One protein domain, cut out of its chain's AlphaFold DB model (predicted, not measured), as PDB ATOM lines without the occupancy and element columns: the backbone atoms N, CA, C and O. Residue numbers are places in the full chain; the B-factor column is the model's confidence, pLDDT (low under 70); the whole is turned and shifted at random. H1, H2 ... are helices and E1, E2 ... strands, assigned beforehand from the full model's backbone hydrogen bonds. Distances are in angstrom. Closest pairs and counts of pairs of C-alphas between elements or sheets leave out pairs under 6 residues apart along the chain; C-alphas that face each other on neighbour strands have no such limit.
ATOM      1  N   ALA A 174      25.231 -54.695 247.891       84.88
ATOM      2  CA  ALA A 174      23.920 -54.169 247.540       84.88
ATOM      3  C   ALA A 174      23.894 -52.629 247.612       84.88
ATOM      4  O   ALA A 174      24.652 -52.006 248.357       84.88
ATOM      5  N   ASN A 175      22.966 -52.006 246.876       87.62
ATOM      6  CA  ASN A 175      22.769 -50.548 246.863       87.62
ATOM      7  C   ASN A 175      24.025 -49.759 246.457       87.62
ATOM      8  O   ASN A 175      24.370 -48.741 247.058       87.62
ATOM      9  N   ARG A 176      24.709 -50.211 245.403       87.94
ATOM     10  CA  ARG A 176      25.960 -49.606 244.929       87.94
ATOM     11  C   ARG A 176      25.880 -48.093 244.680       87.94
ATOM     12  O   ARG A 176      26.832 -47.392 244.999       87.94
ATOM     13  N   SER A 177      24.790 -47.574 244.114       88.56
ATOM     14  CA  SER A 177      24.628 -46.124 243.895       88.56
ATOM     15  C   SER A 177      24.666 -45.340 245.211       88.56
ATOM     16  O   SER A 177      25.367 -44.334 245.320       88.56
ATOM     17  N   GLU A 178      23.981 -45.851 246.236       90.56
ATOM     18  CA  GLU A 178      24.003 -45.281 247.582       90.56
ATOM     19  C   GLU A 178      25.400 -45.355 248.197       90.56
ATOM     20  O   GLU A 178      25.887 -44.358 248.730       90.56
ATOM     21  N   LEU A 179      26.072 -46.503 248.069       92.44
ATOM     22  CA  LEU A 179      27.438 -46.681 248.555       92.44
ATOM     23  C   LEU A 179      28.400 -45.667 247.917       92.44
ATOM     24  O   LEU A 179      29.171 -45.039 248.632       92.44
ATOM     25  N   VAL A 180      28.330 -45.450 246.599       93.50
ATOM     26  CA  VAL A 180      29.187 -44.467 245.910       93.50
ATOM     27  C   VAL A 180      28.944 -43.053 246.446       93.50
ATOM     28  O   VAL A 180      29.897 -42.318 246.700       93.50
ATOM     29  N   ARG A 181      27.685 -42.665 246.681       92.62
ATOM     30  CA  ARG A 181      27.362 -41.361 247.281       92.62
ATOM     31  C   ARG A 181      27.910 -41.231 248.704       92.62
ATOM     32  O   ARG A 181      28.449 -40.179 249.047       92.62
ATOM     33  N   GLN A 182      27.790 -42.284 249.512       93.38
ATOM     34  CA  GLN A 182      28.336 -42.326 250.870       93.38
ATOM     35  C   GLN A 182      29.865 -42.235 250.861       93.38
ATOM     36  O   GLN A 182      30.420 -41.456 251.626       93.38
ATOM     37  N   ILE A 183      30.535 -42.937 249.943       94.75
ATOM     38  CA  ILE A 183      31.988 -42.864 249.740       94.75
ATOM     39  C   ILE A 183      32.423 -41.421 249.451       94.75
ATOM     40  O   ILE A 183      33.330 -40.912 250.108       94.75
ATOM     41  N   VAL A 184      31.750 -40.726 248.525       94.62
ATOM     42  CA  VAL A 184      32.055 -39.321 248.200       94.62
ATOM     43  C   VAL A 184      31.886 -38.409 249.422       94.62
ATOM     44  O   VAL A 184      32.738 -37.558 249.678       94.62
ATOM     45  N   ALA A 185      30.821 -38.601 250.206       94.00
ATOM     46  CA  ALA A 185      30.605 -37.862 251.451       94.00
ATOM     47  C   ALA A 185      31.682 -38.149 252.501       94.00
ATOM     48  O   ALA A 185      32.192 -37.219 253.124       94.00
ATOM     49  N   THR A 186      32.079 -39.410 252.665       94.69
ATOM     50  CA  THR A 186      33.142 -39.801 253.592       94.69
ATOM     51  C   THR A 186      34.489 -39.211 253.197       94.69
ATOM     52  O   THR A 186      35.205 -38.758 254.084       94.69
ATOM     53  N   VAL A 187      34.830 -39.134 251.906       95.25
ATOM     54  CA  VAL A 187      36.062 -38.455 251.465       95.25
ATOM     55  C   VAL A 187      36.005 -36.955 251.752       95.25
ATOM     56  O   VAL A 187      36.966 -36.412 252.289       95.25
ATOM     57  N   ALA A 188      34.881 -36.291 251.467       95.31
ATOM     58  CA  ALA A 188      34.707 -34.867 251.760       95.31
ATOM     59  C   ALA A 188      34.860 -34.552 253.257       95.31
ATOM     60  O   ALA A 188      35.609 -33.651 253.632       95.31
ATOM     61  N   ILE A 189      34.195 -35.330 254.117       94.56
ATOM     62  CA  ILE A 189      34.287 -35.181 255.575       94.56
ATOM     63  C   ILE A 189      35.706 -35.483 256.056       94.56
ATOM     64  O   ILE A 189      36.253 -34.704 256.830       94.56
ATOM     65  N   THR A 190      36.309 -36.576 255.581       94.06
ATOM     66  CA  THR A 190      37.692 -36.934 255.921       94.06
ATOM     67  C   THR A 190      38.635 -35.786 255.579       94.06
ATOM     68  O   THR A 190      39.387 -35.364 256.446       94.06
ATOM     69  N   GLY A 191      38.531 -35.199 254.383       95.00
ATOM     70  CA  GLY A 191      39.332 -34.036 254.003       95.00
ATOM     71  C   GLY A 191      39.194 -32.864 254.982       95.00
ATOM     72  O   GLY A 191      40.197 -32.301 255.408       95.00
ATOM     73  N   ALA A 192      37.972 -32.524 255.404       95.62
ATOM     74  CA  ALA A 192      37.772 -31.458 256.387       95.62
ATOM     75  C   ALA A 192      38.337 -31.815 257.771       95.62
ATOM     76  O   ALA A 192      38.915 -30.953 258.427       95.62
ATOM     77  N   VAL A 193      38.211 -33.073 258.209       94.62
ATOM     78  CA  VAL A 193      38.789 -33.548 259.477       94.62
ATOM     79  C   VAL A 193      40.311 -33.429 259.464       94.62
ATOM     80  O   VAL A 193      40.872 -32.984 260.459       94.62
ATOM     81  N   ILE A 194      40.969 -33.760 258.348       94.25
ATOM     82  CA  ILE A 194      42.424 -33.615 258.193       94.25
ATOM     83  C   ILE A 194      42.840 -32.165 258.458       94.25
ATOM     84  O   ILE A 194      43.639 -31.928 259.361       94.25
ATOM     85  N   VAL A 195      42.227 -31.207 257.759       95.19
ATOM     86  CA  VAL A 195      42.531 -29.772 257.912       95.19
ATOM     87  C   VAL A 195      42.223 -29.282 259.326       95.19
ATOM     88  O   VAL A 195      43.044 -28.639 259.966       95.19
ATOM     89  N   LEU A 196      41.051 -29.614 259.870       95.56
ATOM     90  CA  LEU A 196      40.675 -29.170 261.214       95.56
ATOM     91  C   LEU A 196      41.606 -29.734 262.289       95.56
ATOM     92  O   LEU A 196      41.987 -29.012 263.205       95.56
ATOM     93  N   SER A 197      41.991 -31.005 262.179       94.81
ATOM     94  CA  SER A 197      42.952 -31.601 263.109       94.81
ATOM     95  C   SER A 197      44.332 -30.958 262.995       94.81
ATOM     96  O   SER A 197      44.974 -30.735 264.016       94.81
ATOM     97  N   GLY A 198      44.748 -30.579 261.787       92.69
ATOM     98  CA  GLY A 198      45.982 -29.845 261.562       92.69
ATOM     99  C   GLY A 198      45.977 -28.442 262.150       92.69
ATOM    100  O   GLY A 198      46.911 -28.066 262.849       92.69
ATOM    101  N   LEU A 199      44.873 -27.706 261.996       92.44
ATOM    102  CA  LEU A 199      44.664 -26.414 262.654       92.44
ATOM    103  C   LEU A 199      44.684 -26.529 264.186       92.44
ATOM    104  O   LEU A 199      45.271 -25.689 264.862       92.44
ATOM    105  N   VAL A 200      44.072 -27.572 264.750       94.75
ATOM    106  CA  VAL A 200      44.115 -27.820 266.200       94.75
ATOM    107  C   VAL A 200      45.546 -28.112 266.663       94.75
ATOM    108  O   VAL A 200      45.994 -27.536 267.652       94.75
ATOM    109  N   LEU A 201      46.283 -28.952 265.936       93.44
ATOM    110  CA  LEU A 201      47.687 -29.256 266.223       93.44
ATOM    111  C   LEU A 201      48.593 -28.026 266.061       93.44
ATOM    112  O   LEU A 201      49.493 -27.808 266.863       93.44
ATOM    113  N   ALA A 202      48.320 -27.175 265.074       89.25
ATOM    114  CA  ALA A 202      48.999 -25.899 264.887       89.25
ATOM    115  C   ALA A 202      48.826 -24.961 266.095       89.25
ATOM    116  O   ALA A 202      49.772 -24.274 266.472       89.25
ATOM    117  N   LEU A 203      47.641 -24.952 266.718       91.38
ATOM    118  CA  LEU A 203      47.347 -24.125 267.893       91.38
ATOM    119  C   LEU A 203      47.947 -24.682 269.190       91.38
ATOM    120  O   LEU A 203      48.406 -23.912 270.028       91.38
ATOM    121  N   ILE A 204      47.911 -26.003 269.372       94.12
ATOM    122  CA  ILE A 204      48.371 -26.662 270.607       94.12
ATOM    123  C   ILE A 204      49.891 -26.899 270.586       94.12
ATOM    124  O   ILE A 204      50.515 -27.006 271.641       94.12
ATOM    125  N   GLY A 205      50.493 -26.955 269.399       90.88
ATOM    126  CA  GLY A 205      51.864 -27.405 269.195       90.88
ATOM    127  C   GLY A 205      51.942 -28.908 268.920       90.88
ATOM    128  O   GLY A 205      50.937 -29.618 268.839       90.88
ATOM    129  N   SER A 206      53.164 -29.409 268.748       92.19
ATOM    130  CA  SER A 206      53.387 -30.818 268.427       92.19
ATOM    131  C   SER A 206      53.117 -31.719 269.635       92.19
ATOM    132  O   SER A 206      53.598 -31.448 270.735       92.19
ATOM    133  N   LEU A 207      52.423 -32.831 269.416       93.94
ATOM    134  CA  LEU A 207      52.165 -33.866 270.414       93.94
ATOM    135  C   LEU A 207      53.124 -35.041 270.220       93.94
ATOM    136  O   LEU A 207      53.348 -35.467 269.092       93.94
ATOM    137  N   SER A 208      53.647 -35.608 271.308       92.31
ATOM    138  CA  SER A 208      54.391 -36.871 271.244       92.31
ATOM    139  C   SER A 208      53.426 -38.041 271.417       92.31
ATOM    140  O   SER A 208      52.860 -38.232 272.494       92.31
ATOM    141  N   ILE A 209      53.208 -38.810 270.350       92.25
ATOM    142  CA  ILE A 209      52.326 -39.979 270.335       92.25
ATOM    143  C   ILE A 209      53.153 -41.185 269.883       92.25
ATOM    144  O   ILE A 209      53.742 -41.179 268.807       92.25
ATOM    145  N   TYR A 210      53.233 -42.217 270.728       90.12
ATOM    146  CA  TYR A 210      54.041 -43.427 270.490       90.12
ATOM    147  C   TYR A 210      55.525 -43.149 270.167       90.12
ATOM    148  O   TYR A 210      56.144 -43.890 269.411       90.12
ATOM    149  N   GLY A 211      56.093 -42.077 270.732       85.19
ATOM    150  CA  GLY A 211      57.476 -41.650 270.477       85.19
ATOM    151  C   GLY A 211      57.665 -40.816 269.203       85.19
ATOM    152  O   GLY A 211      58.761 -40.306 268.978       85.19
ATOM    153  N   GLY A 212      56.608 -40.643 268.403       85.44
ATOM    154  CA  GLY A 212      56.578 -39.791 267.220       85.44
ATOM    155  C   GLY A 212      56.003 -38.402 267.508       85.44
ATOM    156  O   GLY A 212      55.051 -38.262 268.272       85.44
ATOM    157  N   SER A 213      56.547 -37.366 266.871       89.94
ATOM    158  CA  SER A 213      55.989 -36.008 266.906       89.94
ATOM    159  C   SER A 213      54.869 -35.850 265.874       89.94
ATOM    160  O   SER A 213      55.108 -35.924 264.670       89.94
ATOM    161  N   VAL A 214      53.650 -35.593 266.340       92.69
ATOM    162  CA  VAL A 214      52.455 -35.302 265.537       92.69
ATOM    163  C   VAL A 214      52.180 -33.807 265.583       92.69
ATOM    164  O   VAL A 214      52.218 -33.215 266.656       92.69
ATOM    165  N   GLY A 215      51.872 -33.176 264.450       91.00
ATOM    166  CA  GLY A 215      51.604 -31.731 264.427       91.00
ATOM    167  C   GLY A 215      52.856 -30.855 264.387       91.00
ATOM    168  O   GLY A 215      52.795 -29.660 264.675       91.00
ATOM    169  N   LEU A 216      54.002 -31.455 264.063       90.44
ATOM    170  CA  LEU A 216      55.230 -30.733 263.779       90.44
ATOM    171  C   LEU A 216      55.183 -30.271 262.318       90.44
ATOM    172  O   LEU A 216      55.267 -31.094 261.408       90.44
ATOM    173  N   TYR A 217      55.022 -28.967 262.096       90.44
ATOM    174  CA  TYR A 217      54.893 -28.388 260.759       90.44
ATOM    175  C   TYR A 217      56.044 -27.444 260.444       90.44
ATOM    176  O   TYR A 217      56.647 -26.845 261.334       90.44
ATOM    177  N   PHE A 218      56.314 -27.262 259.153       89.75
ATOM    178  CA  PHE A 218      57.160 -26.157 258.732       89.75
ATOM    179  C   PHE A 218      56.393 -24.847 258.874       89.75
ATOM    180  O   PHE A 218      55.292 -24.695 258.341       89.75
ATOM    181  N   ILE A 219      57.013 -23.880 259.551       92.88
ATOM    182  CA  ILE A 219      56.617 -22.485 259.411       92.88
ATOM    183  C   ILE A 219      57.200 -21.996 258.092       92.88
ATOM    184  O   ILE A 219      58.412 -22.061 257.866       92.88
ATOM    185  N   THR A 220      56.329 -21.537 257.205       93.12
ATOM    186  CA  THR A 220      56.698 -21.109 255.859       93.12
ATOM    187  C   THR A 220      56.316 -19.663 255.622       93.12
ATOM    188  O   THR A 220      55.282 -19.194 256.087       93.12
ATOM    189  N   GLU A 221      57.155 -18.961 254.876       94.50
ATOM    190  CA  GLU A 221      56.912 -17.603 254.419       94.50
ATOM    191  C   GLU A 221      56.556 -17.623 252.933       94.50
ATOM    192  O   GLU A 221      57.304 -18.175 252.120       94.50
ATOM    193  N   ALA A 222      55.416 -17.031 252.573       93.31
ATOM    194  CA  ALA A 222      55.023 -16.887 251.180       93.31
ATOM    195  C   ALA A 222      56.022 -15.994 250.439       93.31
ATOM    196  O   ALA A 222      56.459 -14.955 250.946       93.31
ATOM    197  N   THR A 223      56.341 -16.379 249.209       93.50
ATOM    198  CA  THR A 223      57.203 -15.613 248.315       93.50
ATOM    199  C   THR A 223      56.477 -15.244 247.032       93.50
ATOM    200  O   THR A 223      55.648 -16.007 246.532       93.50
ATOM    201  N   VAL A 224      56.810 -14.073 246.489       95.19
ATOM    202  CA  VAL A 224      56.373 -13.617 245.166       95.19
ATOM    203  C   VAL A 224      57.612 -13.285 244.352       95.19
ATOM    204  O   VAL A 224      58.443 -12.492 244.788       95.19
ATOM    205  N   LEU A 225      57.765 -13.926 243.192       92.75
ATOM    206  CA  LEU A 225      58.961 -13.820 242.345       92.75
ATOM    207  C   LEU A 225      60.259 -14.124 243.120       92.75
ATOM    208  O   LEU A 225      61.293 -13.499 242.911       92.75
ATOM    209  N   GLY A 226      60.189 -15.068 244.064       87.31
ATOM    210  CA  GLY A 226      61.303 -15.432 244.942       87.31
ATOM    211  C   GLY A 226      61.565 -14.469 246.105       87.31
ATOM    212  O   GLY A 226      62.332 -14.822 247.001       87.31
ATOM    213  N   HIS A 227      60.910 -13.306 246.153       93.12
ATOM    214  CA  HIS A 227      61.051 -12.353 247.252       93.12
ATOM    215  C   HIS A 227      60.108 -12.698 248.416       93.12
ATOM    216  O   HIS A 227      58.935 -12.996 248.172       93.12
ATOM    217  N   PRO A 228      60.587 -12.664 249.674       94.25
ATOM    218  CA  PRO A 228      59.746 -12.864 250.852       94.25
ATOM    219  C   PRO A 228      58.687 -11.765 250.961       94.25
ATOM    220  O   PRO A 228      58.967 -10.592 250.728       94.25
ATOM    221  N   THR A 229      57.462 -12.150 251.315       96.50
ATOM    222  CA  THR A 229      56.333 -11.214 251.454       96.50
ATOM    223  C   THR A 229      56.081 -10.771 252.896       96.50
ATOM    224  O   THR A 229      55.244  -9.900 253.118       96.50
ATOM    225  N   GLY A 230      56.736 -11.389 253.885       95.31
ATOM    226  CA  GLY A 230      56.404 -11.242 255.303       95.31
ATOM    227  C   GLY A 230      55.173 -12.041 255.748       95.31
ATOM    228  O   GLY A 230      54.901 -12.125 256.945       95.31
ATOM    229  N   LEU A 231      54.427 -12.655 254.821       95.25
ATOM    230  CA  LEU A 231      53.270 -13.487 255.150       95.25
ATOM    231  C   LEU A 231      53.734 -14.880 255.569       95.25
ATOM    232  O   LEU A 231      54.074 -15.721 254.735       95.25
ATOM    233  N   VAL A 232      53.733 -15.111 256.878       94.75
ATOM    234  CA  VAL A 232      54.128 -16.377 257.493       94.75
ATOM    235  C   VAL A 232      52.892 -17.180 257.887       94.75
ATOM    236  O   VAL A 232      51.942 -16.641 258.452       94.75
ATOM    237  N   PHE A 233      52.907 -18.479 257.610       93.19
ATOM    238  CA  PHE A 233      51.846 -19.407 257.987       93.19
ATOM    239  C   PHE A 233      52.410 -20.818 258.193       93.19
ATOM    240  O   PHE A 233      53.537 -21.129 257.800       93.19
ATOM    241  N   LEU A 234      51.616 -21.673 258.836       91.62
ATOM    242  CA  LEU A 234      51.952 -23.074 259.070       91.62
ATOM    243  C   LEU A 234      51.543 -23.918 257.865       91.62
ATOM    244  O   LEU A 234      50.401 -23.841 257.404       91.62
ATOM    245  N   GLN A 235      52.474 -24.732 257.374       90.31
ATOM    246  CA  GLN A 235      52.196 -25.674 256.303       90.31
ATOM    247  C   GLN A 235      51.428 -26.872 256.870       90.31
ATOM    248  O   GLN A 235      52.009 -27.802 257.426       90.31
ATOM    249  N   ASP A 236      50.103 -26.797 256.777       86.56
ATOM    250  CA  ASP A 236      49.200 -27.767 257.384       86.56
ATOM    251  C   ASP A 236      49.248 -29.112 256.643       86.56
ATOM    252  O   ASP A 236      48.886 -29.217 255.469       86.56
ATOM    253  N   TYR A 237      49.688 -30.153 257.348       83.81
ATOM    254  CA  TYR A 237      49.667 -31.537 256.874       83.81
ATOM    255  C   TYR A 237      48.673 -32.408 257.640       83.81
ATOM    256  O   TYR A 237      48.672 -33.620 257.457       83.81
ATOM    257  N   GLY A 238      47.853 -31.847 258.529       88.88
ATOM    258  CA  GLY A 238      47.044 -32.635 259.451       88.88
ATOM    259  C   GLY A 238      47.906 -33.557 260.330       88.88
ATOM    260  O   GLY A 238      49.058 -33.242 260.632       88.88
ATOM    261  N   PRO A 239      47.400 -34.726 260.747       89.31
ATOM    262  CA  PRO A 239      48.117 -35.664 261.608       89.31
ATOM    263  C   PRO A 239      49.144 -36.511 260.834       89.31
ATOM    264  O   PRO A 239      49.532 -37.586 261.298       89.31
ATOM    265  N   PHE A 240      49.541 -36.088 259.631       88.19
ATOM    266  CA  PHE A 240      50.385 -36.858 258.725       88.19
ATOM    267  C   PHE A 240      51.820 -36.348 258.701       88.19
ATOM    268  O   PHE A 240      52.121 -35.208 259.041       88.19
ATOM    269  N   VAL A 241      52.712 -37.236 258.270       78.81
ATOM    270  CA  VAL A 241      54.149 -36.962 258.137       78.81
ATOM    271  C   VAL A 241      54.462 -36.039 256.946       78.81
ATOM    272  O   VAL A 241      55.529 -35.427 256.860       78.81
ATOM    273  N   GLY A 242      53.530 -35.945 256.002       82.56
ATOM    274  CA  GLY A 242      53.602 -35.080 254.837       82.56
ATOM    275  C   GLY A 242      52.205 -34.762 254.306       82.56
ATOM    276  O   GLY A 242      51.215 -35.276 254.830       82.56
ATOM    277  N   PRO A 243      52.110 -33.908 253.278       81.69
ATOM    278  CA  PRO A 243      50.831 -33.445 252.763       81.69
ATOM    279  C   PRO A 243      50.065 -34.576 252.058       81.69
ATOM    280  O   PRO A 243      50.325 -34.891 250.899       81.69
ATOM    281  N   GLU A 244      49.064 -35.147 252.730       86.94
ATOM    282  CA  GLU A 244      48.120 -36.109 252.142       86.94
ATOM    283  C   GLU A 244      47.057 -35.379 251.313       86.94
ATOM    284  O   GLU A 244      45.947 -35.090 251.765       86.94
ATOM    285  N   THR A 245      47.410 -35.022 250.078       91.38
ATOM    286  CA  THR A 245      46.592 -34.083 249.289       91.38
ATOM    287  C   THR A 245      45.538 -34.720 248.402       91.38
ATOM    288  O   THR A 245      44.553 -34.060 248.068       91.38
ATOM    289  N   THR A 246      45.665 -36.014 248.096       93.62
ATOM    290  CA  THR A 246      44.630 -36.763 247.373       93.62
ATOM    291  C   THR A 246      43.255 -36.680 248.065       93.62
ATOM    292  O   THR A 246      42.298 -36.257 247.409       93.62
ATOM    293  N   PRO A 247      43.087 -37.000 249.371       94.56
ATOM    294  CA  PRO A 247      41.780 -36.893 250.031       94.56
ATOM    295  C   PRO A 247      41.251 -35.452 250.093       94.56
ATOM    296  O   PRO A 247      40.041 -35.254 250.008       94.56
ATOM    297  N   LEU A 248      42.127 -34.443 250.184       95.25
ATOM    298  CA  LEU A 248      41.730 -33.032 250.142       95.25
ATOM    299  C   LEU A 248      41.189 -32.655 248.758       95.25
ATOM    300  O   LEU A 248      40.089 -32.114 248.641       95.25
ATOM    301  N   GLY A 249      41.916 -32.997 247.694       94.56
ATOM    302  CA  GLY A 249      41.507 -32.655 246.336       94.56
ATOM    303  C   GLY A 249      40.195 -33.330 245.929       94.56
ATOM    304  O   GLY A 249      39.275 -32.686 245.417       94.56
ATOM    305  N   LEU A 250      40.061 -34.621 246.243       95.31
ATOM    306  CA  LEU A 250      38.820 -35.361 246.020       95.31
ATOM    307  C   LEU A 250      37.684 -34.885 246.934       95.31
ATOM    308  O   LEU A 250      36.533 -34.802 246.497       95.31
ATOM    309  N   GLY A 251      37.994 -34.539 248.183       95.31
ATOM    310  CA  GLY A 251      37.025 -34.051 249.158       95.31
ATOM    311  C   GLY A 251      36.418 -32.705 248.772       95.31
ATOM    312  O   GLY A 251      35.214 -32.498 248.960       95.31
ATOM    313  N   LEU A 252      37.198 -31.819 248.150       96.81
ATOM    314  CA  LEU A 252      36.707 -30.556 247.606       96.81
ATOM    315  C   LEU A 252      35.704 -30.788 246.469       96.81
ATOM    316  O   LEU A 252      34.586 -30.266 246.508       96.81
ATOM    317  N   ALA A 253      36.057 -31.624 245.489       95.00
ATOM    318  CA  ALA A 253      35.147 -31.975 244.399       95.00
ATOM    319  C   ALA A 253      33.871 -32.666 244.918       95.00
ATOM    320  O   ALA A 253      32.758 -32.334 244.495       95.00
ATOM    321  N   GLY A 254      34.018 -33.571 245.890       94.81
ATOM    322  CA  GLY A 254      32.905 -34.219 246.581       94.81
ATOM    323  C   GLY A 254      31.986 -33.222 247.290       94.81
ATOM    324  O   GLY A 254      30.765 -33.317 247.165       94.81
ATOM    325  N   SER A 255      32.547 -32.210 247.952       95.75
ATOM    326  CA  SER A 255      31.783 -31.160 248.640       95.75
ATOM    327  C   SER A 255      30.940 -30.326 247.671       95.75
ATOM    328  O   SER A 255      29.758 -30.095 247.923       95.75
ATOM    329  N   ILE A 256      31.497 -29.936 246.517       94.88
ATOM    330  CA  ILE A 256      30.757 -29.190 245.481       94.88
ATOM    331  C   ILE A 256      29.613 -30.043 244.910       94.88
ATOM    332  O   ILE A 256      28.508 -29.546 244.666       94.88
ATOM    333  N   TYR A 257      29.849 -31.341 244.716       93.62
ATOM    334  CA  TYR A 257      28.812 -32.277 244.294       93.62
ATOM    335  C   TYR A 257      27.679 -32.416 245.310       93.62
ATOM    336  O   TYR A 257      26.503 -32.306 244.944       93.62
ATOM    337  N   LEU A 258      28.017 -32.632 246.579       92.81
ATOM    338  CA  LEU A 258      27.035 -32.800 247.645       92.81
ATOM    339  C   LEU A 258      26.244 -31.511 247.870       92.81
ATOM    340  O   LEU A 258      25.023 -31.561 248.015       92.81
ATOM    341  N   PHE A 259      26.891 -30.350 247.772       93.62
ATOM    342  CA  PHE A 259      26.228 -29.047 247.771       93.62
ATOM    343  C   PHE A 259      25.165 -28.923 246.672       93.62
ATOM    344  O   PHE A 259      24.071 -28.422 246.919       93.62
ATOM    345  N   ALA A 260      25.470 -29.373 245.455       90.38
ATOM    346  CA  ALA A 260      24.564 -29.238 244.318       90.38
ATOM    347  C   ALA A 260      23.456 -30.298 244.263       90.38
ATOM    348  O   ALA A 260      22.519 -30.166 243.473       90.38
ATOM    349  N   THR A 261      23.574 -31.364 245.053       88.75
ATOM    350  CA  THR A 261      22.589 -32.454 245.127       88.75
ATOM    351  C   THR A 261      21.765 -32.433 246.413       88.75
ATOM    352  O   THR A 261      20.729 -33.090 246.481       88.75
ATOM    353  N   THR A 262      22.164 -31.640 247.410       87.69
ATOM    354  CA  THR A 262      21.461 -31.502 248.689       87.69
ATOM    355  C   THR A 262      20.563 -30.264 248.681       87.69
ATOM    356  O   THR A 262      21.052 -29.140 248.623       87.69
ATOM    357  N   LEU A 263      19.244 -30.451 248.792       84.44
ATOM    358  CA  LEU A 263      18.256 -29.354 248.833       84.44
ATOM    359  C   LEU A 263      17.954 -28.828 250.250       84.44
ATOM    360  O   LEU A 263      17.217 -27.862 250.408       84.44
ATOM    361  N   SER A 264      18.493 -29.465 251.289       86.62
ATOM    362  CA  SER A 264      18.158 -29.188 252.691       86.62
ATOM    363  C   SER A 264      19.150 -28.236 253.374       86.62
ATOM    364  O   SER A 264      20.174 -27.867 252.800       86.62
ATOM    365  N   ARG A 265      18.901 -27.898 254.651       87.12
ATOM    366  CA  ARG A 265      19.824 -27.126 255.514       87.12
ATOM    367  C   ARG A 265      21.256 -27.681 255.571       87.12
ATOM    368  O   ARG A 265      22.197 -26.935 255.815       87.12
ATOM    369  N   TRP A 266      21.437 -28.970 255.275       86.50
ATOM    370  CA  TRP A 266      22.746 -29.623 255.166       86.50
ATOM    371  C   TRP A 266      23.590 -29.110 253.995       86.50
ATOM    372  O   TRP A 266      24.787 -29.363 253.937       86.50
ATOM    373  N   ARG A 267      23.007 -28.338 253.077       90.62
ATOM    374  CA  ARG A 267      23.746 -27.659 252.013       90.62
ATOM    375  C   ARG A 267      24.822 -26.720 252.566       90.62
ATOM    376  O   ARG A 267      25.911 -26.677 252.003       90.62
ATOM    377  N   LEU A 268      24.550 -26.027 253.679       92.62
ATOM    378  CA  LEU A 268      25.529 -25.157 254.343       92.62
ATOM    379  C   LEU A 268      26.712 -25.945 254.912       92.62
ATOM    380  O   LEU A 268      27.838 -25.461 254.845       92.62
ATOM    381  N   LEU A 269      26.475 -27.169 255.399       92.88
ATOM    382  CA  LEU A 269      27.549 -28.054 255.849       92.88
ATOM    383  C   LEU A 269      28.531 -28.316 254.704       92.88
ATOM    384  O   LEU A 269      29.722 -28.111 254.886       92.88
ATOM    385  N   TRP A 270      28.042 -28.678 253.514       94.50
ATOM    386  CA  TRP A 270      28.908 -28.962 252.364       94.50
ATOM    387  C   TRP A 270      29.647 -27.734 251.829       94.50
ATOM    388  O   TRP A 270      30.767 -27.872 251.344       94.50
ATOM    389  N   VAL A 271      29.064 -26.534 251.949       95.19
ATOM    390  CA  VAL A 271      29.800 -25.284 251.690       95.19
ATOM    391  C   VAL A 271      30.933 -25.127 252.696       95.19
ATOM    392  O   VAL A 271      32.069 -24.923 252.286       95.19
ATOM    393  N   GLY A 272      30.643 -25.272 253.992       96.00
ATOM    394  CA  GLY A 272      31.649 -25.191 255.051       96.00
ATOM    395  C   GLY A 272      32.776 -26.206 254.856       96.00
ATOM    396  O   GLY A 272      33.941 -25.825 254.853       96.00
ATOM    397  N   THR A 273      32.437 -27.473 254.593       95.44
ATOM    398  CA  THR A 273      33.398 -28.534 254.253       95.44
ATOM    399  C   THR A 273      34.247 -28.141 253.047       95.44
ATOM    400  O   THR A 273      35.468 -28.200 253.127       95.44
ATOM    401  N   GLY A 274      33.630 -27.678 251.955       96.50
ATOM    402  CA  GLY A 274      34.352 -27.257 250.755       96.50
ATOM    403  C   GLY A 274      35.313 -26.094 251.008       96.50
ATOM    404  O   GLY A 274      36.446 -26.139 250.543       96.50
ATOM    405  N   VAL A 275      34.898 -25.083 251.778       96.94
ATOM    406  CA  VAL A 275      35.747 -23.932 252.134       96.94
ATOM    407  C   VAL A 275      36.922 -24.364 253.008       96.94
ATOM    408  O   VAL A 275      38.057 -24.014 252.698       96.94
ATOM    409  N   ILE A 276      36.674 -25.159 254.054       96.56
ATOM    410  CA  ILE A 276      37.727 -25.683 254.938       96.56
ATOM    411  C   ILE A 276      38.750 -26.480 254.123       96.56
ATOM    412  O   ILE A 276      39.947 -26.219 254.213       96.56
ATOM    413  N   VAL A 277      38.284 -27.411 253.285       96.81
ATOM    414  CA  VAL A 277      39.164 -28.251 252.463       96.81
ATOM    415  C   VAL A 277      39.935 -27.423 251.438       96.81
ATOM    416  O   VAL A 277      41.119 -27.668 251.237       96.81
ATOM    417  N   PHE A 278      39.307 -26.429 250.806       96.69
ATOM    418  CA  PHE A 278      39.978 -25.540 249.855       96.69
ATOM    419  C   PHE A 278      41.100 -24.732 250.517       96.69
ATOM    420  O   PHE A 278      42.207 -24.675 249.986       96.69
ATOM    421  N   LEU A 279      40.834 -24.137 251.685       94.81
ATOM    422  CA  LEU A 279      41.833 -23.365 252.426       94.81
ATOM    423  C   LEU A 279      42.975 -24.253 252.925       94.81
ATOM    424  O   LEU A 279      44.135 -23.887 252.753       94.81
ATOM    425  N   GLY A 280      42.660 -25.436 253.457       94.25
ATOM    426  CA  GLY A 280      43.673 -26.413 253.859       94.25
ATOM    427  C   GLY A 280      44.516 -26.905 252.682       94.25
ATOM    428  O   GLY A 280      45.732 -27.013 252.771       94.25
ATOM    429  N   LEU A 281      43.904 -27.134 251.518       94.56
ATOM    430  CA  LEU A 281      44.644 -27.509 250.316       94.56
ATOM    431  C   LEU A 281      45.625 -26.410 249.877       94.56
ATOM    432  O   LEU A 281      46.739 -26.716 249.452       94.56
ATOM    433  N   LEU A 282      45.239 -25.136 249.984       93.12
ATOM    434  CA  LEU A 282      46.144 -24.020 249.708       93.12
ATOM    435  C   LEU A 282      47.279 -23.939 250.735       93.12
ATOM    436  O   LEU A 282      48.429 -23.778 250.329       93.12
ATOM    437  N   SER A 283      46.993 -24.114 252.030       92.44
ATOM    438  CA  SER A 283      48.020 -24.072 253.079       92.44
ATOM    439  C   SER A 283      49.004 -25.243 253.013       92.44
ATOM    440  O   SER A 283      50.145 -25.084 253.439       92.44
ATOM    441  N   THR A 284      48.630 -26.379 252.407       91.50
ATOM    442  CA  THR A 284      49.575 -27.490 252.182       91.50
ATOM    443  C   THR A 284      50.709 -27.131 251.217       91.50
ATOM    444  O   THR A 284      51.744 -27.797 251.222       91.50
ATOM    445  N   PHE A 285      50.519 -26.132 250.341       90.25
ATOM    446  CA  PHE A 285      51.423 -25.813 249.224       90.25
ATOM    447  C   PHE A 285      51.805 -27.015 248.337       90.25
ATOM    448  O   PHE A 285      52.846 -27.025 247.673       90.25
ATOM    449  N   SER A 286      50.945 -28.037 248.286       89.38
ATOM    450  CA  SER A 286      51.161 -29.210 247.446       89.38
ATOM    451  C   SER A 286      50.650 -28.984 246.028       89.38
ATOM    452  O   SER A 286      49.447 -28.917 245.764       89.38
ATOM    453  N   ARG A 287      51.591 -28.951 245.084       90.31
ATOM    454  CA  ARG A 287      51.303 -28.849 243.646       90.31
ATOM    455  C   ARG A 287      50.479 -30.032 243.136       90.31
ATOM    456  O   ARG A 287      49.636 -29.850 242.264       90.31
ATOM    457  N   GLU A 288      50.717 -31.221 243.684       90.25
ATOM    458  CA  GLU A 288      49.978 -32.440 243.349       90.25
ATOM    459  C   GLU A 288      48.497 -32.292 243.712       90.25
ATOM    460  O   GLU A 288      47.622 -32.503 242.874       90.25
ATOM    461  N   GLY A 289      48.212 -31.821 244.926       92.31
ATOM    462  CA  GLY A 289      46.850 -31.581 245.387       92.31
ATOM    463  C   GLY A 289      46.082 -30.597 244.504       92.31
ATOM    464  O   GLY A 289      44.926 -30.841 244.150       92.31
ATOM    465  N   TRP A 290      46.735 -29.506 244.095       94.69
ATOM    466  CA  TRP A 290      46.153 -28.524 243.173       94.69
ATOM    467  C   TRP A 290      45.878 -29.125 241.791       94.69
ATOM    468  O   TRP A 290      44.815 -28.883 241.215       94.69
ATOM    469  N   LEU A 291      46.802 -29.947 241.282       94.62
ATOM    470  CA  LEU A 291      46.654 -30.651 240.010       94.62
ATOM    471  C   LEU A 291      45.490 -31.653 240.046       94.62
ATOM    472  O   LEU A 291      44.702 -31.710 239.101       94.62
ATOM    473  N   ILE A 292      45.326 -32.386 241.152       95.88
ATOM    474  CA  ILE A 292      44.199 -33.306 241.344       95.88
ATOM    475  C   ILE A 292      42.873 -32.544 241.256       95.88
ATOM    476  O   ILE A 292      41.999 -32.932 240.480       95.88
ATOM    477  N   VAL A 293      42.716 -31.435 241.990       96.88
ATOM    478  CA  VAL A 293      41.481 -30.628 241.933       96.88
ATOM    479  C   VAL A 293      41.239 -30.079 240.535       96.88
ATOM    480  O   VAL A 293      40.117 -30.170 240.034       96.88
ATOM    481  N   LEU A 294      42.277 -29.539 239.894       97.06
ATOM    482  CA  LEU A 294      42.205 -29.027 238.529       97.06
ATOM    483  C   LEU A 294      41.632 -30.082 237.572       97.06
ATOM    484  O   LEU A 294      40.688 -29.792 236.835       97.06
ATOM    485  N   ILE A 295      42.155 -31.310 237.612       97.00
ATOM    486  CA  ILE A 295      41.727 -32.390 236.717       97.00
ATOM    487  C   ILE A 295      40.326 -32.882 237.075       97.00
ATOM    488  O   ILE A 295      39.494 -33.021 236.178       97.00
ATOM    489  N   VAL A 296      40.022 -33.107 238.359       96.88
ATOM    490  CA  VAL A 296      38.694 -33.590 238.769       96.88
ATOM    491  C   VAL A 296      37.610 -32.573 238.411       96.88
ATOM    492  O   VAL A 296      36.632 -32.913 237.741       96.88
ATOM    493  N   CYS A 297      37.775 -31.316 238.826       96.75
ATOM    494  CA  CYS A 297      36.806 -30.259 238.551       96.75
ATOM    495  C   CYS A 297      36.725 -29.949 237.050       96.75
ATOM    496  O   CYS A 297      35.623 -29.772 236.531       96.75
ATOM    497  N   GLY A 298      37.856 -29.957 236.337       96.44
ATOM    498  CA  GLY A 298      37.911 -29.777 234.886       96.44
ATOM    499  C   GLY A 298      37.172 -30.882 234.128       96.44
ATOM    500  O   GLY A 298      36.319 -30.590 233.290       96.44
ATOM    501  N   ALA A 299      37.409 -32.151 234.468       95.62
ATOM    502  CA  ALA A 299      36.708 -33.282 233.865       95.62
ATOM    503  C   ALA A 299      35.194 -33.205 234.122       95.62
ATOM    504  O   ALA A 299      34.395 -33.339 233.194       95.62
ATOM    505  N   LEU A 300      34.777 -32.916 235.358       94.56
ATOM    506  CA  LEU A 300      33.358 -32.765 235.695       94.56
ATOM    507  C   LEU A 300      32.709 -31.549 235.020       94.56
ATOM    508  O   LEU A 300      31.523 -31.600 234.692       94.56
ATOM    509  N   ALA A 301      33.460 -30.472 234.789       93.56
ATOM    510  CA  ALA A 301      32.993 -29.308 234.046       93.56
ATOM    511  C   ALA A 301      32.792 -29.610 232.552       93.56
ATOM    512  O   ALA A 301      31.773 -29.217 231.985       93.56
ATOM    513  N   VAL A 302      33.735 -30.325 231.930       93.81
ATOM    514  CA  VAL A 302      33.713 -30.659 230.494       93.81
ATOM    515  C   VAL A 302      32.663 -31.722 230.176       93.81
ATOM    516  O   VAL A 302      31.899 -31.577 229.223       93.81
ATOM    517  N   PHE A 303      32.604 -32.792 230.972       91.50
ATOM    518  CA  PHE A 303      31.707 -33.928 230.728       91.50
ATOM    519  C   PHE A 303      30.351 -33.799 231.436       91.50
ATOM    520  O   PHE A 303      29.406 -34.531 231.124       91.50
ATOM    521  N   GLY A 304      30.222 -32.858 232.373       86.94
ATOM    522  CA  GLY A 304      28.971 -32.569 233.059       86.94
ATOM    523  C   GLY A 304      27.863 -32.113 232.105       86.94
ATOM    524  O   GLY A 304      28.098 -31.549 231.037       86.94
ATOM    525  N   ARG A 305      26.601 -32.333 232.495       84.94
ATOM    526  CA  ARG A 305      25.457 -31.817 231.725       84.94
ATOM    527  C   ARG A 305      25.522 -30.289 231.676       84.94
ATOM    528  O   ARG A 305      25.559 -29.638 232.723       84.94
ATOM    529  N   ARG A 306      25.488 -29.726 230.465       84.75
ATOM    530  CA  ARG A 306      25.416 -28.276 230.242       84.75
ATOM    531  C   ARG A 306      24.209 -27.714 231.005       84.75
ATOM    532  O   ARG A 306      23.117 -28.262 230.906       84.75
ATOM    533  N   GLY A 307      24.428 -26.679 231.815       83.19
ATOM    534  CA  GLY A 307      23.394 -26.098 232.682       83.19
ATOM    535  C   GLY A 307      23.218 -26.773 234.050       83.19
ATOM    536  O   GLY A 307      22.403 -26.312 234.843       83.19
ATOM    537  N   SER A 308      23.986 -27.822 234.374       86.81
ATOM    538  CA  SER A 308      24.012 -28.368 235.736       86.81
ATOM    539  C   SER A 308      24.415 -27.277 236.740       86.81
ATOM    540  O   SER A 308      25.391 -26.562 236.482       86.81
ATOM    541  N   PRO A 309      23.760 -27.178 237.915       87.19
ATOM    542  CA  PRO A 309      24.145 -26.223 238.960       87.19
ATOM    543  C   PRO A 309      25.586 -26.427 239.459       87.19
ATOM    544  O   PRO A 309      26.164 -25.525 240.055       87.19
ATOM    545  N   MET A 310      26.189 -27.588 239.177       89.06
ATOM    546  CA  MET A 310      27.591 -27.890 239.480       89.06
ATOM    547  C   MET A 310      28.591 -27.302 238.486       89.06
ATOM    548  O   MET A 310      29.753 -27.137 238.837       89.06
ATOM    549  N   ALA A 311      28.193 -27.026 237.242       91.12
ATOM    550  CA  ALA A 311      29.156 -26.719 236.185       91.12
ATOM    551  C   ALA A 311      29.931 -25.427 236.488       91.12
ATOM    552  O   ALA A 311      31.154 -25.408 236.417       91.12
ATOM    553  N   ARG A 312      29.224 -24.368 236.902       93.38
ATOM    554  CA  ARG A 312      29.831 -23.072 237.242       93.38
ATOM    555  C   ARG A 312      30.846 -23.159 238.392       93.38
ATOM    556  O   ARG A 312      31.973 -22.726 238.170       93.38
ATOM    557  N   PRO A 313      30.515 -23.717 239.577       93.50
ATOM    558  CA  PRO A 313      31.494 -23.812 240.656       93.50
ATOM    559  C   PRO A 313      32.679 -24.714 240.293       93.50
ATOM    560  O   PRO A 313      33.805 -24.368 240.627       93.50
ATOM    561  N   MET A 314      32.465 -25.811 239.552       95.00
ATOM    562  CA  MET A 314      33.567 -26.669 239.097       95.00
ATOM    563  C   MET A 314      34.524 -25.930 238.151       95.00
ATOM    564  O   MET A 314      35.732 -26.013 238.336       95.00
ATOM    565  N   ILE A 315      34.003 -25.165 237.182       95.81
ATOM    566  CA  ILE A 315      34.829 -24.341 236.283       95.81
ATOM    567  C   ILE A 315      35.612 -23.298 237.081       95.81
ATOM    568  O   ILE A 315      36.812 -23.155 236.877       95.81
ATOM    569  N   ALA A 316      34.950 -22.586 237.998       96.19
ATOM    570  CA  ALA A 316      35.596 -21.552 238.799       96.19
ATOM    571  C   ALA A 316      36.751 -22.126 239.635       96.19
ATOM    572  O   ALA A 316      37.863 -21.606 239.582       96.19
ATOM    573  N   VAL A 317      36.513 -23.233 240.347       96.00
ATOM    574  CA  VAL A 317      37.546 -23.902 241.152       96.00
ATOM    575  C   VAL A 317      38.679 -24.434 240.273       96.00
ATOM    576  O   VAL A 317      39.841 -24.230 240.611       96.00
ATOM    577  N   ALA A 318      38.369 -25.052 239.128       96.88
ATOM    578  CA  ALA A 318      39.383 -25.523 238.189       96.88
ATOM    579  C   ALA A 318      40.259 -24.371 237.667       96.88
ATOM    580  O   ALA A 318      41.477 -24.494 237.656       96.88
ATOM    581  N   LEU A 319      39.672 -23.230 237.292       97.25
ATOM    582  CA  LEU A 319      40.427 -22.063 236.824       97.25
ATOM    583  C   LEU A 319      41.319 -21.472 237.918       97.25
ATOM    584  O   LEU A 319      42.478 -21.168 237.655       97.25
ATOM    585  N   VAL A 320      40.810 -21.347 239.147       96.69
ATOM    586  CA  VAL A 320      41.620 -20.879 240.280       96.69
ATOM    587  C   VAL A 320      42.795 -21.826 240.519       96.69
ATOM    588  O   VAL A 320      43.932 -21.371 240.618       96.69
ATOM    589  N   MET A 321      42.552 -23.139 240.535       96.19
ATOM    590  CA  MET A 321      43.616 -24.133 240.705       96.19
ATOM    591  C   MET A 321      44.618 -24.127 239.552       96.19
ATOM    592  O   MET A 321      45.807 -24.280 239.803       96.19
ATOM    593  N   LEU A 322      44.179 -23.895 238.311       96.25
ATOM    594  CA  LEU A 322      45.077 -23.734 237.167       96.25
ATOM    595  C   LEU A 322      46.022 -22.547 237.364       96.25
ATOM    596  O   LEU A 322      47.225 -22.692 237.161       96.25
ATOM    597  N   VAL A 323      45.493 -21.391 237.775       96.75
ATOM    598  CA  VAL A 323      46.293 -20.182 238.017       96.75
ATOM    599  C   VAL A 323      47.280 -20.408 239.161       96.75
ATOM    600  O   VAL A 323      48.464 -20.124 239.003       96.75
ATOM    601  N   VAL A 324      46.821 -20.969 240.285       94.19
ATOM    602  CA  VAL A 324      47.672 -21.270 241.448       94.19
ATOM    603  C   VAL A 324      48.762 -22.280 241.083       94.19
ATOM    604  O   VAL A 324      49.933 -22.065 241.391       94.19
ATOM    605  N   PHE A 325      48.412 -23.349 240.367       93.25
ATOM    606  CA  PHE A 325      49.363 -24.357 239.906       93.25
ATOM    607  C   PHE A 325      50.400 -23.772 238.938       93.25
ATOM    608  O   PHE A 325      51.599 -23.981 239.125       93.25
ATOM    609  N   ALA A 326      49.962 -22.996 237.940       93.75
ATOM    610  CA  ALA A 326      50.846 -22.342 236.977       93.75
ATOM    611  C   ALA A 326      51.785 -21.335 237.657       93.75
ATOM    612  O   ALA A 326      52.987 -21.326 237.385       93.75
ATOM    613  N   ALA A 327      51.275 -20.529 238.587       93.44
ATOM    614  CA  ALA A 327      52.089 -19.604 239.366       93.44
ATOM    615  C   ALA A 327      53.088 -20.351 240.272       93.44
ATOM    616  O   ALA A 327      54.242 -19.943 240.396       93.44
ATOM    617  N   GLY A 328      52.674 -21.477 240.861       89.38
ATOM    618  CA  GLY A 328      53.515 -22.306 241.718       89.38
ATOM    619  C   GLY A 328      54.633 -23.037 240.970       89.38
ATOM    620  O   GLY A 328      55.744 -23.150 241.494       89.38
ATOM    621  N   ILE A 329      54.379 -23.536 239.753       87.25
ATOM    622  CA  ILE A 329      55.395 -24.240 238.947       87.25
ATOM    623  C   ILE A 329      56.402 -23.271 238.316       87.25
ATOM    624  O   ILE A 329      57.584 -23.595 238.222       87.25
ATOM    625  N   THR A 330      55.960 -22.061 237.964       88.12
ATOM    626  CA  THR A 330      56.822 -20.980 237.452       88.12
ATOM    627  C   THR A 330      57.556 -20.216 238.561       88.12
ATOM    628  O   THR A 330      58.357 -19.336 238.267       88.12
ATOM    629  N   ASN A 331      57.333 -20.571 239.834       87.25
ATOM    630  CA  ASN A 331      57.841 -19.871 241.021       87.25
ATOM    631  C   ASN A 331      57.455 -18.375 241.077       87.25
ATOM    632  O   ASN A 331      58.124 -17.594 241.752       87.25
ATOM    633  N   VAL A 332      56.371 -17.974 240.400       93.12
ATOM    634  CA  VAL A 332      55.764 -16.645 240.583       93.12
ATOM    635  C   VAL A 332      55.232 -16.517 242.003       93.12
ATOM    636  O   VAL A 332      55.432 -15.484 242.631       93.12
ATOM    637  N   ILE A 333      54.614 -17.583 242.513       92.44
ATOM    638  CA  ILE A 333      54.315 -17.749 243.936       92.44
ATOM    639  C   ILE A 333      55.086 -18.954 244.468       92.44
ATOM    640  O   ILE A 333      55.236 -19.969 243.782       92.44
ATOM    641  N   GLY A 334      55.574 -18.854 245.694       90.44
ATOM    642  CA  GLY A 334      56.310 -19.927 246.342       90.44
ATOM    643  C   GLY A 334      56.254 -19.831 247.856       90.44
ATOM    644  O   GLY A 334      55.554 -18.993 248.421       90.44
ATOM    645  N   VAL A 335      57.009 -20.711 248.504       91.50
ATOM    646  CA  VAL A 335      57.195 -20.714 249.955       91.50
ATOM    647  C   VAL A 335      58.653 -20.943 250.296       91.50
ATOM    648  O   VAL A 335      59.319 -21.777 249.675       91.50
ATOM    649  N   ASN A 336      59.131 -20.218 251.300       90.25
ATOM    650  CA  ASN A 336      60.423 -20.440 251.924       90.25
ATOM    651  C   ASN A 336      60.218 -20.977 253.335       90.25
ATOM    652  O   ASN A 336      59.425 -20.449 254.108       90.25
ATOM    653  N   GLY A 337      60.965 -22.019 253.681       89.38
ATOM    654  CA  GLY A 337      61.014 -22.510 255.048       89.38
ATOM    655  C   GLY A 337      61.665 -21.523 255.991       89.38
ATOM    656  O   GLY A 337      62.800 -21.111 255.759       89.38
ATOM    657  N   ARG A 338      60.985 -21.203 257.088       93.00
ATOM    658  CA  ARG A 338      61.520 -20.408 258.191       93.00
ATOM    659  C   ARG A 338      61.899 -21.338 259.331       93.00
ATOM    660  O   ARG A 338      61.149 -21.522 260.289       93.00
ATOM    661  N   LEU A 339      63.056 -21.989 259.189       90.00
ATOM    662  CA  LEU A 339      63.596 -22.904 260.205       90.00
ATOM    663  C   LEU A 339      63.888 -22.190 261.527       90.00
ATOM    664  O   LEU A 339      63.782 -22.804 262.580       90.00
ATOM    665  N   ASP A 340      64.219 -20.902 261.466       91.88
ATOM    666  CA  ASP A 340      64.370 -20.019 262.618       91.88
ATOM    667  C   ASP A 340      63.063 -19.911 263.409       91.88
ATOM    668  O   ASP A 340      63.041 -20.178 264.609       91.88
ATOM    669  N   LEU A 341      61.954 -19.614 262.725       94.06
ATOM    670  CA  LEU A 341      60.636 -19.537 263.353       94.06
ATOM    671  C   LEU A 341      60.160 -20.918 263.805       94.06
ATOM    672  O   LEU A 341      59.608 -21.056 264.891       94.06
ATOM    673  N   THR A 342      60.407 -21.948 262.995       92.38
ATOM    674  CA  THR A 342      60.044 -23.335 263.317       92.38
ATOM    675  C   THR A 342      60.754 -23.794 264.594       92.38
ATOM    676  O   THR A 342      60.116 -24.350 265.483       92.38
ATOM    677  N   ALA A 343      62.052 -23.506 264.726       92.38
ATOM    678  CA  ALA A 343      62.823 -23.808 265.926       92.38
ATOM    679  C   ALA A 343      62.421 -22.935 267.124       92.38
ATOM    680  O   ALA A 343      62.428 -23.416 268.253       92.38
ATOM    681  N   ALA A 344      62.044 -21.673 266.902       93.88
ATOM    682  CA  ALA A 344      61.524 -20.814 267.963       93.88
ATOM    683  C   ALA A 344      60.177 -21.321 268.508       93.88
ATOM    684  O   ALA A 344      59.939 -21.245 269.710       93.88
ATOM    685  N   TRP A 345      59.317 -21.860 267.638       93.00
ATOM    686  CA  TRP A 345      57.991 -22.356 268.009       93.00
ATOM    687  C   TRP A 345      58.025 -23.752 268.641       93.00
ATOM    688  O   TRP A 345      57.420 -23.975 269.685       93.00
ATOM    689  N   TYR A 346      58.741 -24.696 268.024       91.88
ATOM    690  CA  TYR A 346      58.747 -26.109 268.429       91.88
ATOM    691  C   TYR A 346      60.010 -26.532 269.200       91.88
ATOM    692  O   TYR A 346      60.108 -27.670 269.660       91.88
ATOM    693  N   GLY A 347      60.992 -25.642 269.342       93.38
ATOM    694  CA  GLY A 347      62.287 -25.916 269.962       93.38
ATOM    695  C   GLY A 347      63.402 -26.250 268.953       93.38
ATOM    696  O   GLY A 347      63.143 -26.586 267.794       93.38
ATOM    697  N   PRO A 348      64.676 -26.203 269.386       90.25
ATOM    698  CA  PRO A 348      65.846 -26.277 268.500       90.25
ATOM    699  C   PRO A 348      65.971 -27.595 267.720       90.25
ATOM    700  O   PRO A 348      66.566 -27.621 266.645       90.25
ATOM    701  N   ASN A 349      65.377 -28.681 268.221       88.38
ATOM    702  CA  ASN A 349      65.426 -30.000 267.582       88.38
ATOM    703  C   ASN A 349      64.340 -30.199 266.510       88.38
ATOM    704  O   ASN A 349      64.386 -31.175 265.767       88.38
ATOM    705  N   ALA A 350      63.366 -29.294 266.391       88.44
ATOM    706  CA  ALA A 350      62.271 -29.435 265.432       88.44
ATOM    707  C   ALA A 350      62.769 -29.527 263.983       88.44
ATOM    708  O   ALA A 350      62.316 -30.366 263.202       88.44
ATOM    709  N   SER A 351      63.756 -28.699 263.641       83.38
ATOM    710  CA  SER A 351      64.335 -28.650 262.301       83.38
ATOM    711  C   SER A 351      64.994 -29.971 261.905       83.38
ATOM    712  O   SER A 351      64.833 -30.395 260.766       83.38
ATOM    713  N   SER A 352      65.692 -30.660 262.816       82.62
ATOM    714  CA  SER A 352      66.339 -31.941 262.494       82.62
ATOM    715  C   SER A 352      65.322 -33.064 262.286       82.62
ATOM    716  O   SER A 352      65.493 -33.879 261.380       82.62
ATOM    717  N   VAL A 353      64.231 -33.071 263.059       83.19
ATOM    718  CA  VAL A 353      63.131 -34.034 262.897       83.19
ATOM    719  C   VAL A 353      62.419 -33.826 261.559       83.19
ATOM    720  O   VAL A 353      62.180 -34.789 260.830       83.19
ATOM    721  N   LEU A 354      62.120 -32.574 261.201       81.38
ATOM    722  CA  LEU A 354      61.429 -32.233 259.956       81.38
ATOM    723  C   LEU A 354      62.289 -32.439 258.702       81.38
ATOM    724  O   LEU A 354      61.779 -32.838 257.653       81.38
ATOM    725  N   LEU A 355      63.594 -32.177 258.800       80.25
ATOM    726  CA  LEU A 355      64.548 -32.372 257.707       80.25
ATOM    727  C   LEU A 355      64.986 -33.832 257.545       80.25
ATOM    728  O   LEU A 355      65.744 -34.124 256.619       80.25
ATOM    729  N   ASN A 356      64.516 -34.752 258.398       76.50
ATOM    730  CA  ASN A 356      64.867 -36.162 258.288       76.50
ATOM    731  C   ASN A 356      64.444 -36.699 256.902       76.50
ATOM    732  O   ASN A 356      63.256 -36.637 256.543       76.50
ATOM    733  N   PRO A 357      65.394 -37.201 256.092       64.31
ATOM    734  CA  PRO A 357      65.098 -37.663 254.744       64.31
ATOM    735  C   PRO A 357      64.295 -38.960 254.739       64.31
ATOM    736  O   PRO A 357      63.599 -39.213 253.760       64.31
ATOM    737  N   ASN A 358      64.336 -39.745 255.822       66.44
ATOM    738  CA  ASN A 358      63.512 -40.933 255.975       66.44
ATOM    739  C   ASN A 358      62.125 -40.533 256.514       66.44
ATOM    740  O   ASN A 358      61.996 -40.263 257.711       66.44
ATOM    741  N   PRO A 359      61.064 -40.543 255.680       59.50
ATOM    742  CA  PRO A 359      59.727 -40.158 256.119       59.50
ATOM    743  C   PRO A 359      59.209 -41.099 257.207       59.50
ATOM    744  O   PRO A 359      58.498 -40.669 258.100       59.50
ATOM    745  N   GLY A 360      59.611 -42.376 257.187       59.59
ATOM    746  CA  GLY A 360      59.212 -43.343 258.210       59.59
ATOM    747  C   GLY A 360      59.676 -42.981 259.620       59.59
ATOM    748  O   GLY A 360      59.039 -43.420 260.571       59.59
ATOM    749  N   ASN A 361      60.723 -42.156 259.729       61.44
ATOM    750  CA  ASN A 361      61.332 -41.735 260.989       61.44
ATOM    751  C   ASN A 361      61.110 -40.236 261.265       61.44
ATOM    752  O   ASN A 361      61.626 -39.706 262.250       61.44
ATOM    753  N   ARG A 362      60.372 -39.517 260.406       61.75
ATOM    754  CA  ARG A 362      59.965 -38.135 260.688       61.75
ATOM    755  C   ARG A 362      58.973 -38.163 261.845       61.75
ATOM    756  O   ARG A 362      57.829 -38.574 261.686       61.75
ATOM    757  N   GLY A 363      59.450 -37.763 263.015       53.91
ATOM    758  CA  GLY A 363      58.703 -37.781 264.268       53.91
ATOM    759  C   GLY A 363      59.474 -38.460 265.393       53.91
ATOM    760  O   GLY A 363      59.319 -38.047 266.539       53.91
ATOM    761  N   GLU A 364      60.338 -39.424 265.074       55.19
ATOM    762  CA  GLU A 364      61.247 -40.032 266.042       55.19
ATOM    763  C   GLU A 364      62.416 -39.068 266.258       55.19
ATOM    764  O   GLU A 364      63.261 -38.874 265.378       55.19
ATOM    765  N   ALA A 365      62.452 -38.412 267.419       45.81
ATOM    766  CA  ALA A 365      63.635 -37.671 267.822       45.81
ATOM    767  C   ALA A 365      64.780 -38.681 267.944       45.81
ATOM    768  O   ALA A 365      64.814 -39.468 268.890       45.81
ATOM    769  N   GLN A 402      66.554 -23.092 251.950       50.09
ATOM    770  CA  GLN A 402      65.549 -23.469 250.972       50.09
ATOM    771  C   GLN A 402      65.149 -24.922 251.287       50.09
ATOM    772  O   GLN A 402      65.897 -25.849 250.986       50.09
ATOM    773  N   LEU A 403      63.970 -25.139 251.890       49.28
ATOM    774  CA  LEU A 403      63.390 -26.450 252.272       49.28
ATOM    775  C   LEU A 403      63.141 -27.421 251.101       49.28
ATOM    776  O   LEU A 403      62.487 -28.453 251.212       49.28
ATOM    777  N   LYS A 404      63.724 -27.105 249.957       48.84
ATOM    778  CA  LYS A 404      63.733 -27.829 248.703       48.84
ATOM    779  C   LYS A 404      64.565 -29.126 248.758       48.84
ATOM    780  O   LYS A 404      64.680 -29.789 247.737       48.84
ATOM    781  N   GLY A 405      65.115 -29.528 249.905       47.34
ATOM    782  CA  GLY A 405      66.093 -30.624 250.013       47.34
ATOM    783  C   GLY A 405      65.679 -31.950 249.359       47.34
ATOM    784  O   GLY A 405      66.482 -32.542 248.652       47.34
ATOM    785  N   THR A 406      64.420 -32.380 249.504       48.84
ATOM    786  CA  THR A 406      63.900 -33.615 248.865       48.84
ATOM    787  C   THR A 406      62.718 -33.368 247.926       48.84
ATOM    788  O   THR A 406      62.495 -34.133 246.993       48.84
ATOM    789  N   SER A 407      61.984 -32.268 248.112       56.19
ATOM    790  CA  SER A 407      60.865 -31.878 247.241       56.19
ATOM    791  C   SER A 407      61.266 -30.936 246.101       56.19
ATOM    792  O   SER A 407      60.408 -30.546 245.305       56.19
ATOM    793  N   SER A 408      62.541 -30.542 245.990       70.56
ATOM    794  CA  SER A 408      62.999 -29.795 244.816       70.56
ATOM    795  C   SER A 408      62.961 -30.646 243.567       70.56
ATOM    796  O   SER A 408      63.209 -31.850 243.587       70.56
TER     797      SER A 408
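AT A GLANCE: This is residues 174 to 365 and 402 to 408 of the 567 residues of the protein "O-antigen ligase family protein" of Chloroflexi bacterium (UniProt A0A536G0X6). A small, strongly twisted sheet of three strands, E4, E3 and E5, stands across one end of a group of five long helices. Two helical hairpins, H2 with H3 and H4 with H5, pack on each other, and the longest helix, H1, crosses H2 and H3 steeply; the short hairpin E1 and E2 follows H1 near the sheet end, where H6 and H7 also lie. The printed part has 199 residues with seven named helices and five named strands, in the order H1 E1 E2 E3 E4 H2 H3 H4 H5 E5 H6 H7, and is mostly helix. The larger sheet, in the order E4 E3 E5, is antiparallel. The whole is compact, with a radius of gyration of the C-alphas of 18.2 A and spans of 54 by 40 by 28 A.

IN THESE COORDINATES: In the larger sheet, E3 is residues 219 to 224, 16.8 A; E4 is 227 to 234, 18.4 A, and bends by 73 degrees at residue 230; E5 is 333 to 337, 13.8 A. H1, residues 176 to 204, is 41.1 A long and begins at C-alpha 176 (25.960, -49.606, 244.929). H2 is 245 to 261, 24.4 A; H3 is 267 to 283, 24.6 A; H4 is 287 to 303, 24.0 A; H5 is 311 to 329, 26.5 A. The short elements are E1, 207 to 209, E2, 212 to 214, H6, 339 to 346, and H7, 350 to 354, which ends at C-alpha 354 (61.429, -32.233, 259.956).

HOW THE PARTS SIT: E3 is the inner strand, with E4 and E5 as its antiparallel neighbours; within hydrogen-bond range are N 222 and O 231, 2.9 A apart, across the pair E3 and E4, and N 221 and O 336, 2.8 A apart, across the pair E3 and E5. H5 only grazes this sheet with residues 324 to 328, and H6 with 339 to 346. H2, the hub, touches H3 at Phe 259 and Arg 267, C-alphas 5.1 A apart, at a shallow tilt of 24 degrees, opposite ways. H2, H4 and H5 form a bundle, helices side by side; the closest C-alphas of H4 and H5, Leu 294 and Ala 318, are 4.5 A apart. H1 touches H2 with residues 184 to 192 alone, at a steep tilt of 57 degrees, with C-alphas 188 and 251 at 3.6 A. In the hairpin E1 and E2, N 207 and O 214 are 2.8 A apart, within hydrogen-bond range. H6 touches H7, C-alphas 343 and 350 being 5.7 A apart. In H1 to H7 every O i to N i+4 pair is within hydrogen-bond range.

THE WHOLE: The C-alphas farthest apart, those of Ala 174 and His 227, are 55.9 A apart, and residues 174 to 180, of which 176 to 180 belong to H1, stand free. Residues 366 to 401 are not printed, and C-alphas 365 and 402 are 22.1 A apart across the cut. No link between named elements is long. The mean pLDDT of the printed part is 89.0, and residues 357 to 365 and 402 to 407 are under 70.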